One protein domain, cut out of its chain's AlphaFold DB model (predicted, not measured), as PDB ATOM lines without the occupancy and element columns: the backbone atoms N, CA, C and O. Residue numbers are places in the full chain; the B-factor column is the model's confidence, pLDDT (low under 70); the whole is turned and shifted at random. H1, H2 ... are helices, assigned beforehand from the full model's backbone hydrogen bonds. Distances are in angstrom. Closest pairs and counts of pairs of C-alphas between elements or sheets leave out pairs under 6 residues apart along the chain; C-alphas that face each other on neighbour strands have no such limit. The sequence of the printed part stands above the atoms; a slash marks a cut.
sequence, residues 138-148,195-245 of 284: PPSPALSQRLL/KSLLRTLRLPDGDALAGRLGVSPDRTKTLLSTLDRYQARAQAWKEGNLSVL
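This is residues 138 to 148 and 195 to 245 of the 284 residues of an uncharacterized protein of Acaromyces ingoldii (UniProt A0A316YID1). One long helix, H4, makes a shaft, and the short helix H3, which comes just before it in the chain, is set crosswise at its first end; H2, a short helix before H3 in the chain, does not reach the shaft. H1 is a separate short piece that stands free, and residues 238 to 245 stick out at the far end of H4 as a tail. The printed part has 62 residues with four named helices, H1, H2, H3 and H4 in this order along the chain, and no named strand; its class is all helix. It is loose, with a radius of gyration of the C-alphas of 14.0 A, and spans 42 by 21 by 20 A, the length coming from H4 and the tail after it.

The printed part begins at Pro 138, whose C-alpha is at (1.214, 11.519, 28.956). H1 is residues 141 to 148, 10.3 A from first to last C-alpha. After the cut comes H2, residues 195 to 200, 8.4 A long, with C-alpha 195 at (7.038, 4.154, 50.419). H3 is residues 206 to 213, 10.7 A long. H4 is residues 217 to 239, 32.3 A long, from C-alpha 217 at (-8.924, 12.640, 54.221) to C-alpha 239 at (8.671, -0.664, 30.603).

H1 touches no helix; it is apart from H2, H3 and H4. H2 touches no helix either: it is apart from H4, and only just apart from H3, with their closest C-alphas 8.1 A from each other. H3 and H4 touch, with 7 pairs of C-alphas within 8 A, and H4 does so with residues 217 to 221 alone. Their closest C-alphas are those of Ala 210 and Pro 217, 5.8 A apart. Their lines are only just about perpendicular, at 70.5 degrees. In H1, H2, H3 and H4 every O i to N i+4 pair is within hydrogen-bond range.

The two C-alphas farthest apart are those of Gly 211 and Val 244, at 42.1 A. Residues 140 to 148, of which 141 to 148 belong to H1, stand free, as do residues 238 to 245. The body without these stretches has 45 residues and spans 32 by 23 by 13 A. Residues 149 to 194 are cut out and not printed, and C-alphas 148 and 195 are 17.4 A apart across the cut; this is the link from H1 to H2. The links H2 to H3 and H3 to H4 are tight. The mean pLDDT of the printed part is 71.5, and 23 residues are under 70, among them residues 195 to 204 and 240 to 245.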
ATOM      1  N   PRO A 138       0.246  11.736  27.893       68.00
ATOM      2  CA  PRO A 138       1.214  11.519  28.956       68.00
ATOM      3  C   PRO A 138       1.028  12.592  30.038       68.00
ATOM      4  O   PRO A 138       0.604  13.712  29.718       68.00
ATOM      5  N   PRO A 139       1.301  12.270  31.317       66.44
ATOM      6  CA  PRO A 139       1.161  13.228  32.406       66.44
ATOM      7  C   PRO A 139       1.884  14.520  32.028       66.44
ATOM      8  O   PRO A 139       3.038  14.486  31.594       66.44
ATOM      9  N   SER A 140       1.171  15.648  32.111       71.56
ATOM     10  CA  SER A 140       1.692  16.906  31.591       71.56
ATOM     11  C   SER A 140       3.031  17.229  32.266       71.56
ATOM     12  O   SER A 140       3.166  17.054  33.482       71.56
ATOM     13  N   PRO A 141       4.027  17.735  31.519       72.81
ATOM     14  CA  PRO A 141       5.306  18.126  32.109       72.81
ATOM     15  C   PRO A 141       5.128  19.227  33.163       72.81
ATOM     16  O   PRO A 141       5.939  19.362  34.069       72.81
ATOM     17  N   ALA A 142       4.028  19.982  33.098       69.94
ATOM     18  CA  ALA A 142       3.657  20.949  34.120       69.94
ATOM     19  C   ALA A 142       3.274  20.288  35.453       69.94
ATOM     20  O   ALA A 142       3.548  20.853  36.505       69.94
ATOM     21  N   LEU A 143       2.651  19.104  35.447       69.75
ATOM     22  CA  LEU A 143       2.320  18.386  36.679       69.75
ATOM     23  C   LEU A 143       3.582  17.827  37.326       69.75
ATOM     24  O   LEU A 143       3.749  17.974  38.534       69.75
ATOM     25  N   SER A 144       4.498  17.256  36.537       72.50
ATOM     26  CA  SER A 144       5.792  16.825  37.068       72.50
ATOM     27  C   SER A 144       6.602  18.015  37.584       72.50
ATOM     28  O   SER A 144       7.123  17.929  38.690       72.50
ATOM     29  N   GLN A 145       6.623  19.149  36.873       78.19
ATOM     30  CA  GLN A 145       7.251  20.390  37.343       78.19
ATOM     31  C   GLN A 145       6.598  20.936  38.612       78.19
ATOM     32  O   GLN A 145       7.319  21.302  39.528       78.19
ATOM     33  N   ARG A 146       5.264  20.939  38.717       70.62
ATOM     34  CA  ARG A 146       4.552  21.403  39.917       70.62
ATOM     35  C   ARG A 146       4.720  20.472  41.100       70.62
ATOM     36  O   ARG A 146       4.811  20.954  42.220       70.62
ATOM     37  N   LEU A 147       4.774  19.160  40.877       71.19
ATOM     38  CA  LEU A 147       5.165  18.226  41.925       71.19
ATOM     39  C   LEU A 147       6.594  18.529  42.364       71.19
ATOM     40  O   LEU A 147       6.832  18.638  43.559       71.19
ATOM     41  N   LEU A 148       7.522  18.746  41.433       73.25
ATOM     42  CA  LEU A 148       8.920  19.065  41.735       73.25
ATOM     43  C   LEU A 148       9.047  20.397  42.498       73.25
ATOM     44  O   LEU A 148       9.733  20.451  43.513       73.25
ATOM     45  N   LYS A 195       6.631   4.291  49.014       59.06
ATOM     46  CA  LYS A 195       7.038   4.154  50.419       59.06
ATOM     47  C   LYS A 195       8.392   4.793  50.690       59.06
ATOM     48  O   LYS A 195       8.575   5.385  51.751       59.06
ATOM     49  N   SER A 196       9.331   4.714  49.749       61.62
ATOM     50  CA  SER A 196      10.628   5.384  49.866       61.62
ATOM     51  C   SER A 196      10.472   6.906  49.824       61.62
ATOM     52  O   SER A 196      11.108   7.596  50.621       61.62
ATOM     53  N   LEU A 197       9.556   7.432  49.003       58.56
ATOM     54  CA  LEU A 197       9.218   8.858  48.955       58.56
ATOM     55  C   LEU A 197       8.567   9.339  50.257       58.56
ATOM     56  O   LEU A 197       9.020  10.329  50.827       58.56
ATOM     57  N   LEU A 198       7.574   8.611  50.780       58.31
ATOM     58  CA  LEU A 198       6.933   8.917  52.068       58.31
ATOM     59  C   LEU A 198       7.936   8.877  53.230       58.31
ATOM     60  O   LEU A 198       7.964   9.779  54.070       58.31
ATOM     61  N   ARG A 199       8.828   7.879  53.228       64.94
ATOM     62  CA  ARG A 199       9.906   7.739  54.218       64.94
ATOM     63  C   ARG A 199      10.931   8.868  54.112       64.94
ATOM     64  O   ARG A 199      11.386   9.368  55.137       64.94
ATOM     65  N   THR A 200      11.251   9.305  52.894       62.72
ATOM     66  CA  THR A 200      12.153  10.440  52.630       62.72
ATOM     67  C   THR A 200      11.529  11.762  53.075       62.72
ATOM     68  O   THR A 200      12.213  12.620  53.628       62.72
ATOM     69  N   LEU A 201      10.214  11.900  52.917       58.78
ATOM     70  CA  LEU A 201       9.436  13.056  53.357       58.78
ATOM     71  C   LEU A 201       9.123  13.053  54.867       58.78
ATOM     72  O   LEU A 201       8.522  14.007  55.358       58.78
ATOM     73  N   ARG A 202       9.531  12.010  55.616       60.91
ATOM     74  CA  ARG A 202       9.219  11.806  57.049       60.91
ATOM     75  C   ARG A 202       7.730  11.966  57.382       60.91
ATOM     76  O   ARG A 202       7.372  12.361  58.491       60.91
ATOM     77  N   LEU A 203       6.858  11.658  56.431       63.59
ATOM     78  CA  LEU A 203       5.421  11.663  56.650       63.59
ATOM     79  C   LEU A 203       5.018  10.240  57.050       63.59
ATOM     80  O   LEU A 203       5.242   9.322  56.262       63.59
ATOM     81  N   PRO A 204       4.504  10.036  58.279       67.56
ATOM     82  CA  PRO A 204       4.181   8.702  58.774       67.56
ATOM     83  C   PRO A 204       3.067   8.052  57.951       67.56
ATOM     84  O   PRO A 204       3.149   6.859  57.697       67.56
ATOM     85  N   ASP A 205       2.105   8.851  57.468       70.88
ATOM     86  CA  ASP A 205       0.946   8.388  56.706       70.88
ATOM     87  C   ASP A 205       0.467   9.434  55.687       70.88
ATOM     88  O   ASP A 205       0.697  10.641  55.839       70.88
ATOM     89  N   GLY A 206      -0.262   8.977  54.661       66.25
ATOM     90  CA  GLY A 206      -0.905   9.843  53.660       66.25
ATOM     91  C   GLY A 206      -1.893  10.852  54.263       66.25
ATOM     92  O   GLY A 206      -2.087  11.936  53.711       66.25
ATOM     93  N   ASP A 207      -2.442  10.557  55.443       75.44
ATOM     94  CA  ASP A 207      -3.350  11.446  56.174       75.44
ATOM     95  C   ASP A 207      -2.644  12.700  56.718       75.44
ATOM     96  O   ASP A 207      -3.234  13.780  56.775       75.44
ATOM     97  N   ALA A 208      -1.350  12.614  57.038       73.00
ATOM     98  CA  ALA A 208      -0.568  13.780  57.450       73.00
ATOM     99  C   ALA A 208      -0.305  14.733  56.270       73.00
ATOM    100  O   ALA A 208      -0.248  15.953  56.446       73.00
ATOM    101  N   LEU A 209      -0.200  14.186  55.054       66.62
ATOM    102  CA  LEU A 209      -0.126  14.970  53.823       66.62
ATOM    103  C   LEU A 209      -1.471  15.663  53.547       66.62
ATOM    104  O   LEU A 209      -1.488  16.852  53.231       66.62
ATOM    105  N   ALA A 210      -2.590  14.950  53.746       69.62
ATOM    106  CA  ALA A 210      -3.948  15.496  53.646       69.62
ATOM    107  C   ALA A 210      -4.147  16.698  54.578       69.62
ATOM    108  O   ALA A 210      -4.568  17.770  54.140       69.62
ATOM    109  N   GLY A 211      -3.768  16.531  55.851       71.25
ATOM    110  CA  GLY A 211      -3.874  17.569  56.873       71.25
ATOM    111  C   GLY A 211      -3.055  18.815  56.544       71.25
ATOM    112  O   GLY A 211      -3.505  19.927  56.802       71.25
ATOM    113  N   ARG A 212      -1.886  18.657  55.908       75.06
ATOM    114  CA  ARG A 212      -1.059  19.794  55.466       75.06
ATOM    115  C   ARG A 212      -1.564  20.473  54.198       75.06
ATOM    116  O   ARG A 212      -1.352  21.669  54.042       75.06
ATOM    117  N   LEU A 213      -2.224  19.736  53.311       71.62
ATOM    118  CA  LEU A 213      -2.822  20.284  52.092       71.62
ATOM    119  C   LEU A 213      -4.209  20.903  52.338       71.62
ATOM    120  O   LEU A 213      -4.777  21.490  51.421       71.62
ATOM    121  N   GLY A 214      -4.766  20.772  53.549       80.19
ATOM    122  CA  GLY A 214      -6.127  21.219  53.868       80.19
ATOM    123  C   GLY A 214      -7.208  20.452  53.097       80.19
ATOM    124  O   GLY A 214      -8.334  20.926  52.962       80.19
ATOM    125  N   VAL A 215      -6.866  19.281  52.555       82.38
ATOM    126  CA  VAL A 215      -7.768  18.438  51.765       82.38
ATOM    127  C   VAL A 215      -8.383  17.395  52.691       82.38
ATOM    128  O   VAL A 215      -7.688  16.814  53.523       82.38
ATOM    129  N   SER A 216      -9.692  17.147  52.562       87.12
ATOM    130  CA  SER A 216     -10.359  16.134  53.387       87.12
ATOM    131  C   SER A 216      -9.697  14.756  53.209       87.12
ATOM    132  O   SER A 216      -9.292  14.412  52.093       87.12
ATOM    133  N   PRO A 217      -9.595  13.942  54.276       82.12
ATOM    134  CA  PRO A 217      -8.924  12.640  54.221       82.12
ATOM    135  C   PRO A 217      -9.519  11.715  53.146       82.12
ATOM    136  O   PRO A 217      -8.785  10.998  52.466       82.12
ATOM    137  N   ASP A 218     -10.830  11.804  52.899       86.50
ATOM    138  CA  ASP A 218     -11.503  11.035  51.846       86.50
ATOM    139  C   ASP A 218     -11.010  11.398  50.440       86.50
ATOM    140  O   ASP A 218     -10.718  10.514  49.633       86.50
ATOM    141  N   ARG A 219     -10.841  12.697  50.148       79.69
ATOM    142  CA  ARG A 219     -10.308  13.148  48.854       79.69
ATOM    143  C   ARG A 219      -8.855  12.735  48.675       79.69
ATOM    144  O   ARG A 219      -8.458  12.435  47.552       79.69
ATOM    145  N   THR A 220      -8.078  12.679  49.754       79.81
ATOM    146  CA  THR A 220      -6.682  12.232  49.695       79.81
ATOM    147  C   THR A 220      -6.578  10.759  49.341       79.81
ATOM    148  O   THR A 220      -5.749  10.411  48.506       79.81
ATOM    149  N   LYS A 221      -7.453   9.894  49.872       83.31
ATOM    150  CA  LYS A 221      -7.508   8.481  49.454       83.31
ATOM    151  C   LYS A 221      -7.819   8.350  47.966       83.31
ATOM    152  O   LYS A 221      -7.134   7.610  47.263       83.31
ATOM    153  N   THR A 222      -8.794   9.110  47.464       83.06
ATOM    154  CA  THR A 222      -9.098   9.127  46.027       83.06
ATOM    155  C   THR A 222      -7.896   9.612  45.221       83.06
ATOM    156  O   THR A 222      -7.498   8.952  44.266       83.06
ATOM    157  N   LEU A 223      -7.257  10.708  45.630       79.00
ATOM    158  CA  LEU A 223      -6.111  11.289  44.934       79.00
ATOM    159  C   LEU A 223      -4.912  10.330  44.923       79.00
ATOM    160  O   LEU A 223      -4.355  10.094  43.857       79.00
ATOM    161  N   LEU A 224      -4.577   9.712  46.060       78.56
ATOM    162  CA  LEU A 224      -3.512   8.711  46.162       78.56
ATOM    163  C   LEU A 224      -3.806   7.489  45.296       78.56
ATOM    164  O   LEU A 224      -2.935   7.082  44.540       78.56
ATOM    165  N   SER A 225      -5.029   6.952  45.327       83.31
ATOM    166  CA  SER A 225      -5.393   5.825  44.455       83.31
ATOM    167  C   SER A 225      -5.325   6.194  42.967       83.31
ATOM    168  O   SER A 225      -4.953   5.374  42.131       83.31
ATOM    169  N   THR A 226      -5.629   7.452  42.633       77.50
ATOM    170  CA  THR A 226      -5.540   7.952  41.259       77.50
ATOM    171  C   THR A 226      -4.077   8.134  40.847       77.50
ATOM    172  O   THR A 226      -3.705   7.740  39.746       77.50
ATOM    173  N   LEU A 227      -3.230   8.684  41.725       77.31
ATOM    174  CA  LEU A 227      -1.789   8.822  41.500       77.31
ATOM    175  C   LEU A 227      -1.105   7.468  41.358       77.31
ATOM    176  O   LEU A 227      -0.315   7.310  40.440       77.31
ATOM    177  N   ASP A 228      -1.438   6.500  42.208       80.31
ATOM    178  CA  ASP A 228      -0.892   5.144  42.142       80.31
ATOM    179  C   ASP A 228      -1.277   4.475  40.814       80.31
ATOM    180  O   ASP A 228      -0.428   3.944  40.099       80.31
ATOM    181  N   ARG A 229      -2.536   4.643  40.379       78.19
ATOM    182  CA  ARG A 229      -2.986   4.207  39.047       78.19
ATOM    183  C   ARG A 229      -2.228   4.910  37.917       78.19
ATOM    184  O   ARG A 229      -1.878   4.258  36.935       78.19
ATOM    185  N   TYR A 230      -1.968   6.215  38.021       74.44
ATOM    186  CA  TYR A 230      -1.184   6.949  37.021       74.44
ATOM    187  C   TYR A 230       0.292   6.547  37.023       74.44
ATOM    188  O   TYR A 230       0.876   6.438  35.948       74.44
ATOM    189  N   GLN A 231       0.887   6.303  38.190       77.94
ATOM    190  CA  GLN A 231       2.276   5.880  38.334       77.94
ATOM    191  C   GLN A 231       2.469   4.470  37.780       77.94
ATOM    192  O   GLN A 231       3.329   4.285  36.925       77.94
ATOM    193  N   ALA A 232       1.619   3.515  38.167       78.38
ATOM    194  CA  ALA A 232       1.628   2.162  37.615       78.38
ATOM    195  C   ALA A 232       1.478   2.181  36.085       78.38
ATOM    196  O   ALA A 232       2.174   1.460  35.374       78.38
ATOM    197  N   ARG A 233       0.623   3.065  35.554       71.50
ATOM    198  CA  ARG A 233       0.443   3.233  34.106       71.50
ATOM    199  C   ARG A 233       1.651   3.872  33.428       71.50
ATOM    200  O   ARG A 233       2.034   3.436  32.350       71.50
ATOM    201  N   ALA A 234       2.256   4.888  34.038       70.50
ATOM    202  CA  ALA A 234       3.465   5.525  33.526       70.50
ATOM    203  C   ALA A 234       4.656   4.555  33.535       70.50
ATOM    204  O   ALA A 234       5.460   4.552  32.606       70.50
ATOM    205  N   GLN A 235       4.739   3.703  34.556       76.44
ATOM    206  CA  GLN A 235       5.737   2.649  34.665       76.44
ATOM    207  C   GLN A 235       5.505   1.562  33.611       76.44
ATOM    208  O   GLN A 235       6.435   1.246  32.876       76.44
ATOM    209  N   ALA A 236       4.258   1.123  33.408       71.81
ATOM    210  CA  ALA A 236       3.895   0.247  32.294       71.81
ATOM    211  C   ALA A 236       4.236   0.874  30.927       71.81
ATOM    212  O   ALA A 236       4.747   0.190  30.047       71.81
ATOM    213  N   TRP A 237       4.039   2.189  30.764       70.38
ATOM    214  CA  TRP A 237       4.457   2.944  29.576       70.38
ATOM    215  C   TRP A 237       5.965   2.939  29.352       70.38
ATOM    216  O   TRP A 237       6.434   2.749  28.229       70.38
ATOM    217  N   LYS A 238       6.728   3.138  30.424       70.31
ATOM    218  CA  LYS A 238       8.188   3.146  30.388       70.31
ATOM    219  C   LYS A 238       8.757   1.755  30.098       70.31
ATOM    220  O   LYS A 238       9.683   1.637  29.303       70.31
ATOM    221  N   GLU A 239       8.213   0.723  30.732       75.69
ATOM    222  CA  GLU A 239       8.671  -0.664  30.603       75.69
ATOM    223  C   GLU A 239       8.202  -1.311  29.290       75.69
ATOM    224  O   GLU A 239       8.921  -2.115  28.702       75.69
ATOM    225  N   GLY A 240       7.027  -0.927  28.785       63.81
ATOM    226  CA  GLY A 240       6.360  -1.567  27.649       63.81
ATOM    227  C   GLY A 240       6.879  -1.206  26.256       63.81
ATOM    228  O   GLY A 240       6.225  -1.550  25.278       63.81
ATOM    229  N   ASN A 241       8.013  -0.508  26.118       60.00
ATOM    230  CA  ASN A 241       8.509  -0.015  24.819       60.00
ATOM    231  C   ASN A 241       7.423   0.756  24.026       60.00
ATOM    232  O   ASN A 241       7.382   0.742  22.794       60.00
ATOM    233  N   LEU A 242       6.511   1.422  24.748       56.81
ATOM    234  CA  LEU A 242       5.289   2.028  24.207       56.81
ATOM    235  C   LEU A 242       5.560   3.242  23.305       56.81
ATOM    236  O   LEU A 242       4.692   3.655  22.542       56.81
ATOM    237  N   SER A 243       6.788   3.768  23.301       56.03
ATOM    238  CA  SER A 243       7.240   4.750  22.308       56.03
ATOM    239  C   SER A 243       7.381   4.158  20.897       56.03
ATOM    240  O   SER A 243       7.233   4.882  19.915       56.03
ATOM    241  N   VAL A 244       7.612   2.844  20.776       56.06
ATOM    242  CA  VAL A 244       7.657   2.117  19.491       56.06
ATOM    243  C   VAL A 244       6.242   1.773  18.995       56.06
ATOM    244  O   VAL A 244       6.029   1.540  17.804       56.06
ATOM    245  N   LEU A 245       5.240   1.855  19.878       63.19
ATOM    246  CA  LEU A 245       3.802   1.723  19.605       63.19
ATOM    247  C   LEU A 245       3.188   2.992  18.984       63.19
ATOM    248  O   LEU A 245       2.055   3.374  19.259       63.19
TER     249      LEU A 245